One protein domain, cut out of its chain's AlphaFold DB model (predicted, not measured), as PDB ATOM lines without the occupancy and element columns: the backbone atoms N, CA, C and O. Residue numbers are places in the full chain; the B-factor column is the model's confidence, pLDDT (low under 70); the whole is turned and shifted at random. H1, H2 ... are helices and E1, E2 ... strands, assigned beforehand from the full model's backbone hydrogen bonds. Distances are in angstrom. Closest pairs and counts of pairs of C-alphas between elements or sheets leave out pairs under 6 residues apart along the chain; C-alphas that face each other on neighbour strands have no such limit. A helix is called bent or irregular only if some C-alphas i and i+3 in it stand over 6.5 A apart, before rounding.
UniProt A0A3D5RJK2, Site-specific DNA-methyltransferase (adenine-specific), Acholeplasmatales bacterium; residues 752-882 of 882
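Overview. This is residues 752 to 882 of the 882 residues of the protein "Site-specific DNA-methyltransferase (adenine-specific)" of Acholeplasmatales bacterium (UniProt A0A3D5RJK2). Four helices, H1 to H4, pack crosswise into a compact cluster in which each touches the other three, and a small two-stranded hairpin, E1 and E2, packs beside the first residues of H2 and beside H4. The short helix H5 lies beyond the hairpin, away from the cluster, and from its end residues 864 to 876 stick out as a loose tail. The printed part has 131 residues, with named elements in the order H1, H2, H3, H4, E1, E2, H5; the sheet E1 - E2 is antiparallel, and the class is mostly helix. The whole is compact, with a radius of gyration of the C-alphas of 15.0 A and spans of 45 by 35 by 28 A.

Arrangement. H1, residues 752 to 767, touches H2, residues 788 to 803, with residues 760 to 767 alone; the closest C-alphas, of Val 763 and Ile 795, are 6.2 A apart, and the lines are only just about perpendicular at 71 degrees. H3, residues 807 to 815, touches H1 at a steep tilt of 50 degrees, opposite ways, the closest C-alphas being those of Phe 753 and Tyr 814, 5.7 A apart. H4, residues 819 to 835, touches H2 with residues 819 to 824 alone, about perpendicular at 88 degrees; the closest C-alphas, of Glu 792 and Asn 820, are 6.4 A apart. H4 has a kink of 50 degrees near residue 826 and is only just irregular, with C-alphas 825 and 828 7.0 A apart. E1, residues 841 to 846, and E2, residues 849 to 854, form a hairpin; N 844 and O 851 are 2.9 A apart and N 851 and O 844 2.8 A, within hydrogen-bond range. Residues 786 to 787 pair antiparallel with residues 851 to 852 of E2. H5, residues 859 to 865, touches no helix. Every O i to N i+4 pair is within hydrogen-bond range in H1, H2, H3 and H5, and 9 of 13 are in H4.

Along the chain. H1 begins at C-alpha 752, (200.729, 146.301, 215.083), and is 22.3 A long. H2 measures 22.0 A, H3 12.5 A and H4 21.2 A. E1 is 15.5 A long and E2 16.6 A. H5 measures 9.7 A and ends at C-alpha 865, (190.590, 131.582, 182.472).

Size, cuts and confidence. The C-alphas farthest apart, of Gly 804 and Thr 870, are 45.8 A apart. The printed part has no cut and ends at Lys 882, the chain's last residue. The link from H1 to H2, 20 residues, is long; the other links are tight. The mean pLDDT of the printed part is 80.6, and residues 836 to 837 and 864 to 882 are under 70.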
ATOM      1  N   ALA A 752     200.933 147.735 214.866       91.25
ATOM      2  CA  ALA A 752     200.729 146.301 215.083       91.25
ATOM      3  C   ALA A 752     199.755 145.707 214.051       91.25
ATOM      4  O   ALA A 752     199.938 144.579 213.609       91.25
ATOM      5  N   PHE A 753     198.766 146.498 213.623       92.06
ATOM      6  CA  PHE A 753     197.825 146.129 212.575       92.06
ATOM      7  C   PHE A 753     198.533 145.807 211.246       92.06
ATOM      8  O   PHE A 753     198.320 144.733 210.698       92.06
ATOM      9  N   GLU A 754     199.422 146.685 210.760       91.25
ATOM     10  CA  GLU A 754     200.181 146.450 209.517       91.25
ATOM     11  C   GLU A 754     201.061 145.195 209.604       91.25
ATOM     12  O   GLU A 754     201.135 144.419 208.656       91.25
ATOM     13  N   ILE A 755     201.687 144.957 210.761       93.38
ATOM     14  CA  ILE A 755     202.502 143.755 210.991       93.38
ATOM     15  C   ILE A 755     201.635 142.495 210.987       93.38
ATOM     16  O   ILE A 755     202.059 141.469 210.466       93.38
ATOM     17  N   ILE A 756     200.418 142.550 211.531       94.00
ATOM     18  CA  ILE A 756     199.484 141.422 211.460       94.00
ATOM     19  C   ILE A 756     199.107 141.099 210.012       94.00
ATOM     20  O   ILE A 756     199.049 139.921 209.666       94.00
ATOM     21  N   GLU A 757     198.901 142.101 209.151       93.38
ATOM     22  CA  GLU A 757     198.632 141.841 207.729       93.38
ATOM     23  C   GLU A 757     199.826 141.130 207.051       93.38
ATOM     24  O   GLU A 757     199.624 140.148 206.332       93.38
ATOM     25  N   GLU A 758     201.067 141.527 207.370       93.88
ATOM     26  CA  GLU A 758     202.298 140.856 206.902       93.88
ATOM     27  C   GLU A 758     202.402 139.407 207.400       93.88
ATOM     28  O   GLU A 758     202.742 138.494 206.642       93.88
ATOM     29  N   VAL A 759     202.079 139.179 208.675       94.56
ATOM     30  CA  VAL A 759     202.081 137.851 209.298       94.56
ATOM     31  C   VAL A 759     201.050 136.943 208.639       94.56
ATOM     32  O   VAL A 759     201.387 135.817 208.281       94.56
ATOM     33  N   ILE A 760     199.821 137.420 208.433       94.88
ATOM     34  CA  ILE A 760     198.767 136.639 207.776       94.88
ATOM     35  C   ILE A 760     199.175 136.302 206.341       94.88
ATOM     36  O   ILE A 760     199.051 135.147 205.944       94.88
ATOM     37  N   SER A 761     199.724 137.256 205.584       94.19
ATOM     38  CA  SER A 761     200.201 137.005 204.216       94.19
ATOM     39  C   SER A 761     201.294 135.938 204.158       94.19
ATOM     40  O   SER A 761     201.235 135.017 203.334       94.19
ATOM     41  N   PHE A 762     202.247 135.993 205.094       94.69
ATOM     42  CA  PHE A 762     203.271 134.964 205.241       94.69
ATOM     43  C   PHE A 762     202.662 133.591 205.558       94.69
ATOM     44  O   PHE A 762     202.999 132.619 204.884       94.69
ATOM     45  N   VAL A 763     201.750 133.501 206.534       94.75
ATOM     46  CA  VAL A 763     201.123 132.230 206.939       94.75
ATOM     47  C   VAL A 763     200.244 131.657 205.827       94.75
ATOM     48  O   VAL A 763     200.311 130.459 205.577       94.75
ATOM     49  N   VAL A 764     199.502 132.479 205.078       94.00
ATOM     50  CA  VAL A 764     198.801 132.032 203.858       94.00
ATOM     51  C   VAL A 764     199.800 131.428 202.864       94.00
ATOM     52  O   VAL A 764     199.542 130.378 202.275       94.00
ATOM     53  N   GLY A 765     200.983 132.031 202.723       92.00
ATOM     54  CA  GLY A 765     202.070 131.461 201.930       92.00
ATOM     55  C   GLY A 765     202.565 130.110 202.448       92.00
ATOM     56  O   GLY A 765     202.872 129.237 201.642       92.00
ATOM     57  N   VAL A 766     202.594 129.898 203.763       93.00
ATOM     58  CA  VAL A 766     202.911 128.590 204.361       93.00
ATOM     59  C   VAL A 766     201.838 127.556 204.025       93.00
ATOM     60  O   VAL A 766     202.173 126.471 203.554       93.00
ATOM     61  N   VAL A 767     200.557 127.911 204.174       93.50
ATOM     62  CA  VAL A 767     199.418 127.032 203.850       93.50
ATOM     63  C   VAL A 767     199.491 126.549 202.398       93.50
ATOM     64  O   VAL A 767     199.300 125.369 202.128       93.50
ATOM     65  N   PHE A 768     199.848 127.427 201.458       90.88
ATOM     66  CA  PHE A 768     199.994 127.070 200.040       90.88
ATOM     67  C   PHE A 768     201.364 126.480 199.656       90.88
ATOM     68  O   PHE A 768     201.611 126.259 198.467       90.88
ATOM     69  N   ASN A 769     202.236 126.184 200.626       88.75
ATOM     70  CA  ASN A 769     203.590 125.653 200.418       88.75
ATOM     71  C   ASN A 769     204.515 126.580 199.601       88.75
ATOM     72  O   ASN A 769     205.411 126.131 198.887       88.75
ATOM     73  N   ARG A 770     204.285 127.894 199.677       86.25
ATOM     74  CA  ARG A 770     205.192 128.927 199.152       86.25
ATOM     75  C   ARG A 770     206.361 129.171 200.108       86.25
ATOM     76  O   ARG A 770     207.457 129.495 199.655       86.25
ATOM     77  N   TYR A 771     206.125 129.013 201.409       89.94
ATOM     78  CA  TYR A 771     207.134 129.112 202.462       89.94
ATOM     79  C   TYR A 771     207.075 127.891 203.372       89.94
ATOM     80  O   TYR A 771     206.006 127.334 203.595       89.94
ATOM     81  N   ASN A 772     208.219 127.520 203.942       87.06
ATOM     82  CA  ASN A 772     208.312 126.410 204.886       87.06
ATOM     83  C   ASN A 772     208.462 126.936 206.314       87.06
ATOM     84  O   ASN A 772     209.200 127.896 206.568       87.06
ATOM     85  N   VAL A 773     207.796 126.272 207.254       86.81
ATOM     86  CA  VAL A 773     207.968 126.482 208.692       86.81
ATOM     87  C   VAL A 773     208.195 125.140 209.377       86.81
ATOM     88  O   VAL A 773     207.832 124.087 208.861       86.81
ATOM     89  N   ASP A 774     208.842 125.183 210.532       83.75
ATOM     90  CA  ASP A 774     209.157 124.001 211.324       83.75
ATOM     91  C   ASP A 774     207.867 123.430 211.930       83.75
ATOM     92  O   ASP A 774     207.007 124.180 212.389       83.75
ATOM     93  N   ASN A 775     207.763 122.100 211.997       81.69
ATOM     94  CA  ASN A 775     206.636 121.383 212.613       81.69
ATOM     95  C   ASN A 775     205.265 121.625 211.948       81.69
ATOM     96  O   ASN A 775     204.235 121.465 212.602       81.69
ATOM     97  N   TYR A 776     205.246 121.985 210.663       86.12
ATOM     98  CA  TYR A 776     204.040 122.019 209.840       86.12
ATOM     99  C   TYR A 776     204.269 121.206 208.565       86.12
ATOM    100  O   TYR A 776     205.246 121.428 207.851       86.12
ATOM    101  N   GLU A 777     203.366 120.273 208.279       82.94
ATOM    102  CA  GLU A 777     203.341 119.527 207.023       82.94
ATOM    103  C   GLU A 777     202.150 119.994 206.189       82.94
ATOM    104  O   GLU A 777     201.093 120.307 206.731       82.94
ATOM    105  N   LEU A 778     202.322 120.052 204.866       78.50
ATOM    106  CA  LEU A 778     201.269 120.493 203.955       78.50
ATOM    107  C   LEU A 778     200.060 119.553 204.038       78.50
ATOM    108  O   LEU A 778     200.141 118.396 203.626       78.50
ATOM    109  N   VAL A 779     198.929 120.074 204.511       79.06
ATOM    110  CA  VAL A 779     197.675 119.310 204.635       79.06
ATOM    111  C   VAL A 779     196.756 119.511 203.422       79.06
ATOM    112  O   VAL A 779     195.941 118.644 203.111       79.06
ATOM    113  N   ILE A 780     196.889 120.632 202.703       86.81
ATOM    114  CA  ILE A 780     195.991 120.990 201.594       86.81
ATOM    115  C   ILE A 780     196.527 120.568 200.218       86.81
ATOM    116  O   ILE A 780     197.726 120.626 199.941       86.81
ATOM    117  N   ASN A 781     195.619 120.222 199.299       86.19
ATOM    118  CA  ASN A 781     195.952 120.083 197.881       86.19
ATOM    119  C   ASN A 781     196.033 121.472 197.225       86.19
ATOM    120  O   ASN A 781     195.039 122.006 196.741       86.19
ATOM    121  N   ASN A 782     197.231 122.054 197.175       85.31
ATOM    122  CA  ASN A 782     197.449 123.375 196.578       85.31
ATOM    123  C   ASN A 782     197.342 123.407 195.036       85.31
ATOM    124  O   ASN A 782     197.545 124.469 194.445       85.31
ATOM    125  N   LYS A 783     197.023 122.283 194.374       87.12
ATOM    126  CA  LYS A 783     196.745 122.207 192.925       87.12
ATOM    127  C   LYS A 783     195.277 122.461 192.570       87.12
ATOM    128  O   LYS A 783     194.907 122.328 191.407       87.12
ATOM    129  N   GLU A 784     194.453 122.834 193.546       89.12
ATOM    130  CA  GLU A 784     193.047 123.204 193.368       89.12
ATOM    131  C   GLU A 784     192.725 124.500 194.134       89.12
ATOM    132  O   GLU A 784     193.526 124.989 194.933       89.12
ATOM    133  N   TYR A 785     191.552 125.082 193.872       89.62
ATOM    134  CA  TYR A 785     191.012 126.160 194.705       89.62
ATOM    135  C   TYR A 785     190.530 125.583 196.041       89.62
ATOM    136  O   TYR A 785     189.707 124.669 196.053       89.62
ATOM    137  N   VAL A 786     191.000 126.144 197.156       92.44
ATOM    138  CA  VAL A 786     190.735 125.638 198.512       92.44
ATOM    139  C   VAL A 786     189.715 126.522 199.229       92.44
ATOM    140  O   VAL A 786     189.811 127.750 199.163       92.44
ATOM    141  N   ASP A 787     188.737 125.905 199.900       92.44
ATOM    142  CA  ASP A 787     187.708 126.603 200.687       92.44
ATOM    143  C   ASP A 787     188.366 127.511 201.743       92.44
ATOM    144  O   ASP A 787     189.282 127.093 202.454       92.44
ATOM    145  N   ILE A 788     187.886 128.753 201.864       91.31
ATOM    146  CA  ILE A 788     188.467 129.749 202.779       91.31
ATOM    147  C   ILE A 788     188.449 129.302 204.249       91.31
ATOM    148  O   ILE A 788     189.367 129.634 204.991       91.31
ATOM    149  N   GLU A 789     187.454 128.500 204.641       91.56
ATOM    150  CA  GLU A 789     187.324 127.907 205.981       91.56
ATOM    151  C   GLU A 789     188.476 126.936 206.287       91.56
ATOM    152  O   GLU A 789     189.033 126.954 207.380       91.56
ATOM    153  N   ILE A 790     188.915 126.148 205.298       93.12
ATOM    154  CA  ILE A 790     190.063 125.241 205.453       93.12
ATOM    155  C   ILE A 790     191.348 126.057 205.618       93.12
ATOM    156  O   ILE A 790     192.191 125.740 206.452       93.12
ATOM    157  N   ILE A 791     191.504 127.129 204.836       93.06
ATOM    158  CA  ILE A 791     192.674 128.014 204.921       93.06
ATOM    159  C   ILE A 791     192.731 128.693 206.287       93.06
ATOM    160  O   ILE A 791     193.800 128.788 206.884       93.06
ATOM    161  N   GLU A 792     191.586 129.146 206.787       94.50
ATOM    162  CA  GLU A 792     191.462 129.698 208.129       94.50
ATOM    163  C   GLU A 792     191.896 128.688 209.197       94.50
ATOM    164  O   GLU A 792     192.736 129.031 210.030       94.50
ATOM    165  N   ASP A 793     191.387 127.455 209.158       93.88
ATOM    166  CA  ASP A 793     191.754 126.401 210.111       93.88
ATOM    167  C   ASP A 793     193.262 126.127 210.110       93.88
ATOM    168  O   ASP A 793     193.880 126.002 211.170       93.88
ATOM    169  N   GLU A 794     193.883 126.081 208.931       94.50
ATOM    170  CA  GLU A 794     195.328 125.895 208.803       94.50
ATOM    171  C   GLU A 794     196.122 127.100 209.330       94.50
ATOM    172  O   GLU A 794     197.110 126.914 210.045       94.50
ATOM    173  N   ILE A 795     195.667 128.336 209.081       94.81
ATOM    174  CA  ILE A 795     196.266 129.539 209.681       94.81
ATOM    175  C   ILE A 795     196.201 129.453 211.212       94.81
ATOM    176  O   ILE A 795     197.217 129.670 211.877       94.81
ATOM    177  N   ARG A 796     195.039 129.097 211.782       94.81
ATOM    178  CA  ARG A 796     194.853 128.946 213.237       94.81
ATOM    179  C   ARG A 796     195.823 127.908 213.808       94.81
ATOM    180  O   ARG A 796     196.511 128.201 214.783       94.81
ATOM    181  N   LYS A 797     195.949 126.739 213.167       93.25
ATOM    182  CA  LYS A 797     196.894 125.680 213.572       93.25
ATOM    183  C   LYS A 797     198.342 126.167 213.568       93.25
ATOM    184  O   LYS A 797     199.033 125.997 214.572       93.25
ATOM    185  N   ILE A 798     198.796 126.794 212.480       93.44
ATOM    186  CA  ILE A 798     200.176 127.296 212.357       93.44
ATOM    187  C   ILE A 798     200.476 128.324 213.452       93.44
ATOM    188  O   ILE A 798     201.530 128.271 214.089       93.44
ATOM    189  N   LEU A 799     199.545 129.245 213.708       93.31
ATOM    190  CA  LEU A 799     199.709 130.258 214.747       93.31
ATOM    191  C   LEU A 799     199.758 129.645 216.148       93.31
ATOM    192  O   LEU A 799     200.614 130.039 216.938       93.31
ATOM    193  N   THR A 800     198.909 128.658 216.445       93.12
ATOM    194  CA  THR A 800     198.926 127.948 217.731       93.12
ATOM    195  C   THR A 800     200.238 127.189 217.947       93.12
ATOM    196  O   THR A 800     200.804 127.259 219.036       93.12
ATOM    197  N   ILE A 801     200.776 126.532 216.910       91.38
ATOM    198  CA  ILE A 801     202.075 125.834 216.975       91.38
ATOM    199  C   ILE A 801     203.205 126.796 217.373       91.38
ATOM    200  O   ILE A 801     204.093 126.426 218.144       91.38
ATOM    201  N   TYR A 802     203.181 128.027 216.854       92.06
ATOM    202  CA  TYR A 802     204.269 128.992 217.032       92.06
ATOM    203  C   TYR A 802     204.113 129.928 218.234       92.06
ATOM    204  O   TYR A 802     205.123 130.350 218.800       92.06
ATOM    205  N   PHE A 803     202.881 130.261 218.615       94.06
ATOM    206  CA  PHE A 803     202.589 131.328 219.576       94.06
ATOM    207  C   PHE A 803     201.596 130.918 220.676       94.06
ATOM    208  O   PHE A 803     201.231 131.759 221.496       94.06
ATOM    209  N   GLY A 804     201.171 129.651 220.713       92.69
ATOM    210  CA  GLY A 804     200.250 129.112 221.715       92.69
ATOM    211  C   GLY A 804     198.771 129.409 221.444       92.69
ATOM    212  O   GLY A 804     198.406 130.117 220.505       92.69
ATOM    213  N   ASP A 805     197.899 128.868 222.298       92.06
ATOM    214  CA  ASP A 805     196.440 128.863 222.094       92.06
ATOM    215  C   ASP A 805     195.801 130.264 222.039       92.06
ATOM    216  O   ASP A 805     194.721 130.441 221.473       92.06
ATOM    217  N   SER A 806     196.457 131.287 222.600       93.06
ATOM    218  CA  SER A 806     195.954 132.666 222.588       93.06
ATOM    219  C   SER A 806     196.164 133.391 221.256       93.06
ATOM    220  O   SER A 806     195.493 134.396 221.009       93.06
ATOM    221  N   ALA A 807     197.037 132.883 220.378       93.38
ATOM    222  CA  ALA A 807     197.504 133.581 219.181       93.38
ATOM    223  C   ALA A 807     196.369 134.045 218.266       93.38
ATOM    224  O   ALA A 807     196.375 135.174 217.775       93.38
ATOM    225  N   THR A 808     195.355 133.201 218.077       90.62
ATOM    226  CA  THR A 808     194.239 133.550 217.199       90.62
ATOM    227  C   THR A 808     193.403 134.696 217.763       90.62
ATOM    228  O   THR A 808     193.084 135.644 217.050       90.62
ATOM    229  N   LYS A 809     193.114 134.663 219.069       93.00
ATOM    230  CA  LYS A 809     192.381 135.739 219.745       93.00
ATOM    231  C   LYS A 809     193.155 137.058 219.697       93.00
ATOM    232  O   LYS A 809     192.556 138.125 219.571       93.00
ATOM    233  N   GLU A 810     194.481 136.991 219.787       93.56
ATOM    234  CA  GLU A 810     195.357 138.156 219.666       93.56
ATOM    235  C   GLU A 810     195.282 138.771 218.260       93.56
ATOM    236  O   GLU A 810     195.078 139.981 218.151       93.56
ATOM    237  N   ILE A 811     195.342 137.964 217.190       93.31
ATOM    238  CA  ILE A 811     195.149 138.449 215.808       93.31
ATOM    239  C   ILE A 811     193.809 139.160 215.648       93.31
ATOM    240  O   ILE A 811     193.767 140.289 215.165       93.31
ATOM    241  N   GLU A 812     192.717 138.520 216.060       93.88
ATOM    242  CA  GLU A 812     191.366 139.065 215.887       93.88
ATOM    243  C   GLU A 812     191.185 140.380 216.660       93.88
ATOM    244  O   GLU A 812     190.523 141.310 216.188       93.88
ATOM    245  N   THR A 813     191.859 140.502 217.809       93.81
ATOM    246  CA  THR A 813     191.911 141.738 218.599       93.81
ATOM    247  C   THR A 813     192.617 142.858 217.835       93.81
ATOM    248  O   THR A 813     192.077 143.959 217.741       93.81
ATOM    249  N   TYR A 814     193.792 142.595 217.253       91.88
ATOM    250  CA  TYR A 814     194.511 143.595 216.456       91.88
ATOM    251  C   TYR A 814     193.757 143.978 215.179       91.88
ATOM    252  O   TYR A 814     193.757 145.149 214.804       91.88
ATOM    253  N   LEU A 815     193.092 143.021 214.526       89.81
ATOM    254  CA  LEU A 815     192.303 143.257 213.315       89.81
ATOM    255  C   LEU A 815     190.983 143.998 213.577       89.81
ATOM    256  O   LEU A 815     190.423 144.594 212.649       89.81
ATOM    257  N   GLY A 816     190.463 143.924 214.807       91.38
ATOM    258  CA  GLY A 816     189.136 144.416 215.183       91.38
ATOM    259  C   GLY A 816     187.982 143.603 214.578       91.38
ATOM    260  O   GLY A 816     186.875 144.124 214.443       91.38
ATOM    261  N   LYS A 817     188.248 142.365 214.147       91.94
ATOM    262  CA  LYS A 817     187.289 141.423 213.546       91.94
ATOM    263  C   LYS A 817     187.845 140.003 213.583       91.94
ATOM    264  O   LYS A 817     189.052 139.823 213.723       91.94
ATOM    265  N   ASP A 818     186.973 139.020 213.407       93.56
ATOM    266  CA  ASP A 818     187.369 137.621 213.281       93.56
ATOM    267  C   ASP A 818     188.205 137.364 212.010       93.56
ATOM    268  O   ASP A 818     188.130 138.101 211.014       93.56
ATOM    269  N   LEU A 819     189.032 136.315 212.059       92.94
ATOM    270  CA  LEU A 819     189.978 135.988 210.991       92.94
ATOM    271  C   LEU A 819     189.266 135.659 209.670       92.94
ATOM    272  O   LEU A 819     189.699 136.133 208.617       92.94
ATOM    273  N   ASN A 820     188.152 134.920 209.722       91.56
ATOM    274  CA  ASN A 820     187.338 134.600 208.548       91.56
ATOM    275  C   ASN A 820     186.873 135.871 207.823       91.56
ATOM    276  O   ASN A 820     187.069 136.034 206.615       91.56
ATOM    277  N   SER A 821     186.318 136.819 208.579       89.69
ATOM    278  CA  SER A 821     185.857 138.107 208.075       89.69
ATOM    279  C   SER A 821     186.997 138.915 207.463       89.69
ATOM    280  O   SER A 821     186.802 139.556 206.428       89.69
ATOM    281  N   TYR A 822     188.203 138.881 208.038       92.69
ATOM    282  CA  TYR A 822     189.374 139.528 207.442       92.69
ATOM    283  C   TYR A 822     189.801 138.877 206.120       92.69
ATOM    284  O   TYR A 822     189.977 139.595 205.128       92.69
ATOM    285  N   LEU A 823     189.926 137.548 206.079       91.31
ATOM    286  CA  LEU A 823     190.303 136.804 204.873       91.31
ATOM    287  C   LEU A 823     189.277 137.004 203.756       91.31
ATOM    288  O   LEU A 823     189.651 137.237 202.608       91.31
ATOM    289  N   THR A 824     187.991 136.992 204.096       85.94
ATOM    290  CA  THR A 824     186.902 137.191 203.137       85.94
ATOM    291  C   THR A 824     186.916 138.606 202.577       85.94
ATOM    292  O   THR A 824     186.801 138.781 201.370       85.94
ATOM    293  N   ASN A 825     187.091 139.625 203.426       81.75
ATOM    294  CA  ASN A 825     186.739 140.999 203.068       81.75
ATOM    295  C   ASN A 825     187.912 141.968 202.868       81.75
ATOM    296  O   ASN A 825     187.740 143.020 202.251       81.75
ATOM    297  N   ARG A 826     189.085 141.692 203.443       86.31
ATOM    298  CA  ARG A 826     190.188 142.667 203.516       86.31
ATOM    299  C   ARG A 826     191.506 142.136 202.980       86.31
ATOM    300  O   ARG A 826     192.198 142.900 202.308       86.31
ATOM    301  N   PHE A 827     191.819 140.862 203.211       89.69
ATOM    302  CA  PHE A 827     193.086 140.272 202.779       89.69
ATOM    303  C   PHE A 827     193.328 140.460 201.279       89.69
ATOM    304  O   PHE A 827     194.402 140.895 200.885       89.69
ATOM    305  N   TRP A 828     192.305 140.251 200.446       84.94
ATOM    306  CA  TRP A 828     192.404 140.482 199.003       84.94
ATOM    307  C   TRP A 828     192.834 141.913 198.645       84.94
ATOM    308  O   TRP A 828     193.709 142.107 197.805       84.94
ATOM    309  N   LYS A 829     192.262 142.926 199.309       84.62
ATOM    310  CA  LYS A 829     192.612 144.334 199.076       84.62
ATOM    311  C   LYS A 829     194.044 144.639 199.519       84.62
ATOM    312  O   LYS A 829     194.754 145.335 198.802       84.62
ATOM    313  N   TYR A 830     194.455 144.123 200.677       87.75
ATOM    314  CA  TYR A 830     195.836 144.220 201.156       87.75
ATOM    315  C   TYR A 830     196.809 143.579 200.152       87.75
ATOM    316  O   TYR A 830     197.724 144.236 199.667       87.75
ATOM    317  N   HIS A 831     196.531 142.341 199.743       86.25
ATOM    318  CA  HIS A 831     197.323 141.571 198.787       86.25
ATOM    319  C   HIS A 831     197.451 142.266 197.423       86.25
ATOM    320  O   HIS A 831     198.534 142.333 196.842       86.25
ATOM    321  N   LEU A 832     196.366 142.850 196.909       83.94
ATOM    322  CA  LEU A 832     196.407 143.591 195.649       83.94
ATOM    323  C   LEU A 832     197.296 144.838 195.701       83.94
ATOM    324  O   LEU A 832     197.885 145.173 194.673       83.94
ATOM    325  N   ASN A 833     197.452 145.491 196.858       83.81
ATOM    326  CA  ASN A 833     198.356 146.640 196.971       83.81
ATOM    327  C   ASN A 833     199.811 146.246 196.658       83.81
ATOM    328  O   ASN A 833     200.525 146.999 195.991       83.81
ATOM    329  N   ASP A 834     200.234 145.052 197.084       78.69
ATOM    330  CA  ASP A 834     201.603 144.563 196.893       78.69
ATOM    331  C   ASP A 834     201.823 143.840 195.553       78.69
ATOM    332  O   ASP A 834     202.913 143.929 194.968       78.69
ATOM    333  N   TYR A 835     200.794 143.154 195.038       79.38
ATOM    334  CA  TYR A 835     200.910 142.244 193.889       79.38
ATOM    335  C   TYR A 835     200.142 142.679 192.616       79.38
ATOM    336  O   TYR A 835     200.319 142.072 191.559       79.38
ATOM    337  N   ASN A 836     199.366 143.772 192.666       69.69
ATOM    338  CA  ASN A 836     198.705 144.460 191.537       69.69
ATOM    339  C   ASN A 836     198.209 143.534 190.393       69.69
ATOM    340  O   ASN A 836     197.407 142.637 190.626       69.69
ATOM    341  N   ASN A 837     198.663 143.772 189.151       60.25
ATOM    342  CA  ASN A 837     198.178 143.167 187.898       60.25
ATOM    343  C   ASN A 837     198.336 141.634 187.804       60.25
ATOM    344  O   ASN A 837     197.830 141.035 186.853       60.25
ATOM    345  N   LEU A 838     199.050 141.003 188.742       70.94
ATOM    346  CA  LEU A 838     199.191 139.550 188.819       70.94
ATOM    347  C   LEU A 838     199.253 139.093 190.289       70.94
ATOM    348  O   LEU A 838     200.336 138.810 190.807       70.94
ATOM    349  N   PRO A 839     198.102 139.018 190.979       81.12
ATOM    350  CA  PRO A 839     198.059 138.564 192.360       81.12
ATOM    351  C   PRO A 839     198.577 137.128 192.477       81.12
ATOM    352  O   PRO A 839     198.399 136.308 191.580       81.12
ATOM    353  N   ILE A 840     199.217 136.811 193.603       86.00
ATOM    354  CA  ILE A 840     199.724 135.458 193.871       86.00
ATOM    355  C   ILE A 840     198.633 134.524 194.417       86.00
ATOM    356  O   ILE A 840     198.573 133.366 194.015       86.00
ATOM    357  N   TYR A 841     197.751 135.016 195.288       88.75
ATOM    358  CA  TYR A 841     196.567 134.288 195.757       88.75
ATOM    359  C   TYR A 841     195.344 134.759 194.976       88.75
ATOM    360  O   TYR A 841     195.163 135.959 194.857       88.75
ATOM    361  N   TRP A 842     194.524 133.863 194.432       86.94
ATOM    362  CA  TRP A 842     193.376 134.184 193.576       86.94
ATOM    363  C   TRP A 842     192.072 133.764 194.230       86.94
ATOM    364  O   TRP A 842     191.921 132.606 194.602       86.94
ATOM    365  N   TYR A 843     191.120 134.686 194.310       86.75
ATOM    366  CA  TYR A 843     189.802 134.431 194.881       86.75
ATOM    367  C   TYR A 843     188.830 133.972 193.792       86.75
ATOM    368  O   TYR A 843     188.791 134.556 192.706       86.75
ATOM    369  N   LYS A 844     188.033 132.939 194.079       84.12
ATOM    370  CA  LYS A 844     186.979 132.445 193.184       84.12
ATOM    371  C   LYS A 844     185.794 131.919 193.987       84.12
ATOM    372  O   LYS A 844     185.984 131.196 194.959       84.12
ATOM    373  N   ALA A 845     184.581 132.276 193.575       83.25
ATOM    374  CA  ALA A 845     183.364 131.674 194.104       83.25
ATOM    375  C   ALA A 845     183.057 130.390 193.318       83.25
ATOM    376  O   ALA A 845     182.940 130.433 192.091       83.25
ATOM    377  N   ILE A 846     182.976 129.255 194.009       80.06
ATOM    378  CA  ILE A 846     182.633 127.944 193.443       80.06
ATOM    379  C   ILE A 846     181.600 127.321 194.384       80.06
ATOM    380  O   ILE A 846     181.879 127.182 195.573       80.06
ATOM    381  N   ASP A 847     180.425 126.974 193.853       82.62
ATOM    382  CA  ASP A 847     179.299 126.396 194.607       82.62
ATOM    383  C   ASP A 847     178.898 127.236 195.837       82.62
ATOM    384  O   ASP A 847     178.821 126.733 196.955       82.62
ATOM    385  N   ASP A 848     178.721 128.549 195.637       80.25
ATOM    386  CA  ASP A 848     178.411 129.552 196.677       80.25
ATOM    387  C   ASP A 848     179.441 129.674 197.817       80.25
ATOM    388  O   ASP A 848     179.238 130.430 198.770       80.25
ATOM    389  N   LYS A 849     180.593 129.005 197.702       79.81
ATOM    390  CA  LYS A 849     181.713 129.127 198.636       79.81
ATOM    391  C   LYS A 849     182.846 129.952 198.052       79.81
ATOM    392  O   LYS A 849     183.236 129.784 196.895       79.81
ATOM    393  N   LEU A 850     183.423 130.816 198.883       85.12
ATOM    394  CA  LEU A 850     184.627 131.555 198.531       85.12
ATOM    395  C   LEU A 850     185.855 130.658 198.705       85.12
ATOM    396  O   LEU A 850     186.087 130.103 199.780       85.12
ATOM    397  N   LYS A 851     186.646 130.533 197.642       89.75
ATOM    398  CA  LYS A 851     187.858 129.716 197.607       89.75
ATOM    399  C   LYS A 851     189.063 130.551 197.197       89.75
ATOM    400  O   LYS A 851     188.927 131.509 196.431       89.75
ATOM    401  N   ILE A 852     190.243 130.166 197.673       90.50
ATOM    402  CA  ILE A 852     191.518 130.801 197.326       90.50
ATOM    403  C   ILE A 852     192.407 129.776 196.620       90.50
ATOM    404  O   ILE A 852     192.508 128.625 197.038       90.50
ATOM    405  N   GLY A 853     193.046 130.193 195.532       89.19
ATOM    406  CA  GLY A 853     194.008 129.399 194.777       89.19
ATOM    407  C   GLY A 853     195.384 130.060 194.730       89.19
ATOM    408  O   GLY A 853     195.487 131.286 194.761       89.19
ATOM    409  N   TYR A 854     196.450 129.269 194.620       89.25
ATOM    410  CA  TYR A 854     197.815 129.776 194.466       89.25
ATOM    411  C   TYR A 854     198.218 129.818 192.986       89.25
ATOM    412  O   TYR A 854     198.127 128.822 192.272       89.25
ATOM    413  N   TYR A 855     198.658 130.985 192.509       85.25
ATOM    414  CA  TYR A 855     198.859 131.238 191.081       85.25
ATOM    415  C   TYR A 855     199.817 130.246 190.414       85.25
ATOM    416  O   TYR A 855     199.511 129.739 189.341       85.25
ATOM    417  N   HIS A 856     200.960 129.950 191.037       81.44
ATOM    418  CA  HIS A 856     201.996 129.124 190.406       81.44
ATOM    419  C   HIS A 856     201.602 127.655 190.275       81.44
ATOM    420  O   HIS A 856     201.948 127.023 189.282       81.44
ATOM    421  N   THR A 857     200.840 127.118 191.227       85.56
ATOM    422  CA  THR A 857     200.334 125.738 191.156       85.56
ATOM    423  C   THR A 857     199.111 125.610 190.254       85.56
ATOM    424  O   THR A 857     198.861 124.533 189.718       85.56
ATOM    425  N   LEU A 858     198.380 126.707 190.044       85.31
ATOM    426  CA  LEU A 858     197.178 126.776 189.213       85.31
ATOM    427  C   LEU A 858     197.400 127.499 187.882       85.31
ATOM    428  O   LEU A 858     196.427 127.862 187.221       85.31
ATOM    429  N   LYS A 859     198.654 127.731 187.477       80.00
ATOM    430  CA  LYS A 859     198.993 128.616 186.355       80.00
ATOM    431  C   LYS A 859     198.222 128.268 185.087       80.00
ATOM    432  O   LYS A 859     197.623 129.154 184.492       80.00
ATOM    433  N   ASP A 860     198.159 126.991 184.718       79.31
ATOM    434  CA  ASP A 860     197.464 126.543 183.506       79.31
ATOM    435  C   ASP A 860     195.942 126.725 183.575       79.31
ATOM    436  O   ASP A 860     195.302 126.952 182.549       79.31
ATOM    437  N   ILE A 861     195.355 126.620 184.768       80.50
ATOM    438  CA  ILE A 861     193.919 126.834 184.995       80.50
ATOM    439  C   ILE A 861     193.631 128.334 184.914       80.50
ATOM    440  O   ILE A 861     192.822 128.778 184.102       80.50
ATOM    441  N   ILE A 862     194.370 129.124 185.692       75.50
ATOM    442  CA  ILE A 862     194.193 130.571 185.786       75.50
ATOM    443  C   ILE A 862     194.513 131.254 184.452       75.50
ATOM    444  O   ILE A 862     193.773 132.138 184.038       75.50
ATOM    445  N   ASP A 863     195.574 130.866 183.740       71.75
ATOM    446  CA  ASP A 863     195.948 131.499 182.469       71.75
ATOM    447  C   ASP A 863     194.973 131.144 181.327       71.75
ATOM    448  O   ASP A 863     194.732 131.986 180.458       71.75
ATOM    449  N   LYS A 864     194.336 129.959 181.353       69.25
ATOM    450  CA  LYS A 864     193.210 129.627 180.453       69.25
ATOM    451  C   LYS A 864     191.976 130.476 180.756       69.25
ATOM    452  O   LYS A 864     191.328 130.961 179.831       69.25
ATOM    453  N   GLU A 865     191.684 130.705 182.033       66.94
ATOM    454  CA  GLU A 865     190.590 131.582 182.472       66.94
ATOM    455  C   GLU A 865     190.883 133.072 182.175       66.94
ATOM    456  O   GLU A 865     189.980 133.831 181.819       66.94
ATOM    457  N   LYS A 866     192.161 133.486 182.188       53.34
ATOM    458  CA  LYS A 866     192.631 134.839 181.819       53.34
ATOM    459  C   LYS A 866     192.498 135.182 180.331       53.34
ATOM    460  O   LYS A 866     192.722 136.341 179.970       53.34
ATOM    461  N   GLY A 867     192.108 134.237 179.470       40.28
ATOM    462  CA  GLY A 867     191.773 134.493 178.060       40.28
ATOM    463  C   GLY A 867     190.638 135.513 177.855       40.28
ATOM    464  O   GLY A 867     190.462 136.027 176.753       40.28
ATOM    465  N   ILE A 868     189.910 135.876 178.916       37.81
ATOM    466  CA  ILE A 868     188.861 136.902 178.933       37.81
ATOM    467  C   ILE A 868     189.457 138.219 179.459       37.81
ATOM    468  O   ILE A 868     189.248 138.636 180.599       37.81
ATOM    469  N   LYS A 869     190.256 138.888 178.623       35.00
ATOM    470  CA  LYS A 869     191.080 140.055 179.000       35.00
ATOM    471  C   LYS A 869     190.319 141.385 179.186       35.00
ATOM    472  O   LYS A 869     190.937 142.443 179.119       35.00
ATOM    473  N   THR A 870     189.014 141.353 179.464       28.42
ATOM    474  CA  THR A 870     188.196 142.573 179.632       28.42
ATOM    475  C   THR A 870     187.220 142.566 180.812       28.42
ATOM    476  O   THR A 870     186.604 143.597 181.056       28.42
ATOM    477  N   ASN A 871     187.106 141.483 181.594       29.50
ATOM    478  CA  ASN A 871     186.038 141.371 182.607       29.50
ATOM    479  C   ASN A 871     186.477 141.320 184.080       29.50
ATOM    480  O   ASN A 871     185.617 141.305 184.949       29.50
ATOM    481  N   TYR A 872     187.766 141.398 184.416       36.16
ATOM    482  CA  TYR A 872     188.157 141.461 185.839       36.16
ATOM    483  C   TYR A 872     187.957 142.842 186.490       36.16
ATOM    484  O   TYR A 872     188.145 142.983 187.694       36.16
ATOM    485  N   LEU A 873     187.536 143.848 185.714       34.59
ATOM    486  CA  LEU A 873     187.183 145.183 186.215       34.59
ATOM    487  C   LEU A 873     185.707 145.552 186.027       34.59
ATOM    488  O   LEU A 873     185.334 146.655 186.403       34.59
ATOM    489  N   ASN A 874     184.851 144.663 185.509       26.39
ATOM    490  CA  ASN A 874     183.420 144.947 185.408       26.39
ATOM    491  C   ASN A 874     182.550 143.709 185.676       26.39
ATOM    492  O   ASN A 874     182.500 142.780 184.878       26.39
ATOM    493  N   ASN A 875     181.784 143.833 186.767       31.70
ATOM    494  CA  ASN A 875     180.448 143.278 186.997       31.70
ATOM    495  C   ASN A 875     180.289 141.779 187.324       31.70
ATOM    496  O   ASN A 875     179.986 140.965 186.463       31.70
ATOM    497  N   HIS A 876     180.336 141.472 188.631       28.80
ATOM    498  CA  HIS A 876     179.157 141.279 189.513       28.80
ATOM    499  C   HIS A 876     179.275 140.080 190.487       28.80
ATOM    500  O   HIS A 876     179.499 138.957 190.058       28.80
ATOM    501  N   LEU A 877     178.963 140.372 191.770       28.50
ATOM    502  CA  LEU A 877     178.458 139.479 192.843       28.50
ATOM    503  C   LEU A 877     179.522 138.582 193.528       28.50
ATOM    504  O   LEU A 877     180.052 137.679 192.910       28.50
ATOM    505  N   TYR A 878     179.912 138.714 194.802       29.58
ATOM    506  CA  TYR A 878     179.394 139.432 195.970       29.58
ATOM    507  C   TYR A 878     180.569 139.912 196.843       29.58
ATOM    508  O   TYR A 878     181.207 139.125 197.531       29.58
ATOM    509  N   TYR A 879     180.786 141.224 196.902       28.30
ATOM    510  CA  TYR A 879     181.353 141.873 198.081       28.30
ATOM    511  C   TYR A 879     180.292 142.849 198.581       28.30
ATOM    512  O   TYR A 879     180.156 143.949 198.053       28.30
ATOM    513  N   LYS A 880     179.494 142.447 199.577       32.53
ATOM    514  CA  LYS A 880     178.811 143.428 200.430       32.53
ATOM    515  C   LYS A 880     179.776 143.786 201.553       32.53
ATOM    516  O   LYS A 880     179.742 143.203 202.629       32.53
ATOM    517  N   LEU A 881     180.643 144.748 201.263       29.06
ATOM    518  CA  LEU A 881     181.401 145.486 202.261       29.06
ATOM    519  C   LEU A 881     180.799 146.882 202.363       29.06
ATOM    520  O   LEU A 881     180.578 147.521 201.338       29.06
ATOM    521  N   LYS A 882     180.467 147.286 203.593       30.14
ATOM    522  CA  LYS A 882     180.047 148.654 203.912       30.14
ATOM    523  C   LYS A 882     181.122 149.661 203.530       30.14
ATOM    524  O   LYS A 882     182.311 149.346 203.772       30.14
TER     525      LYS A 882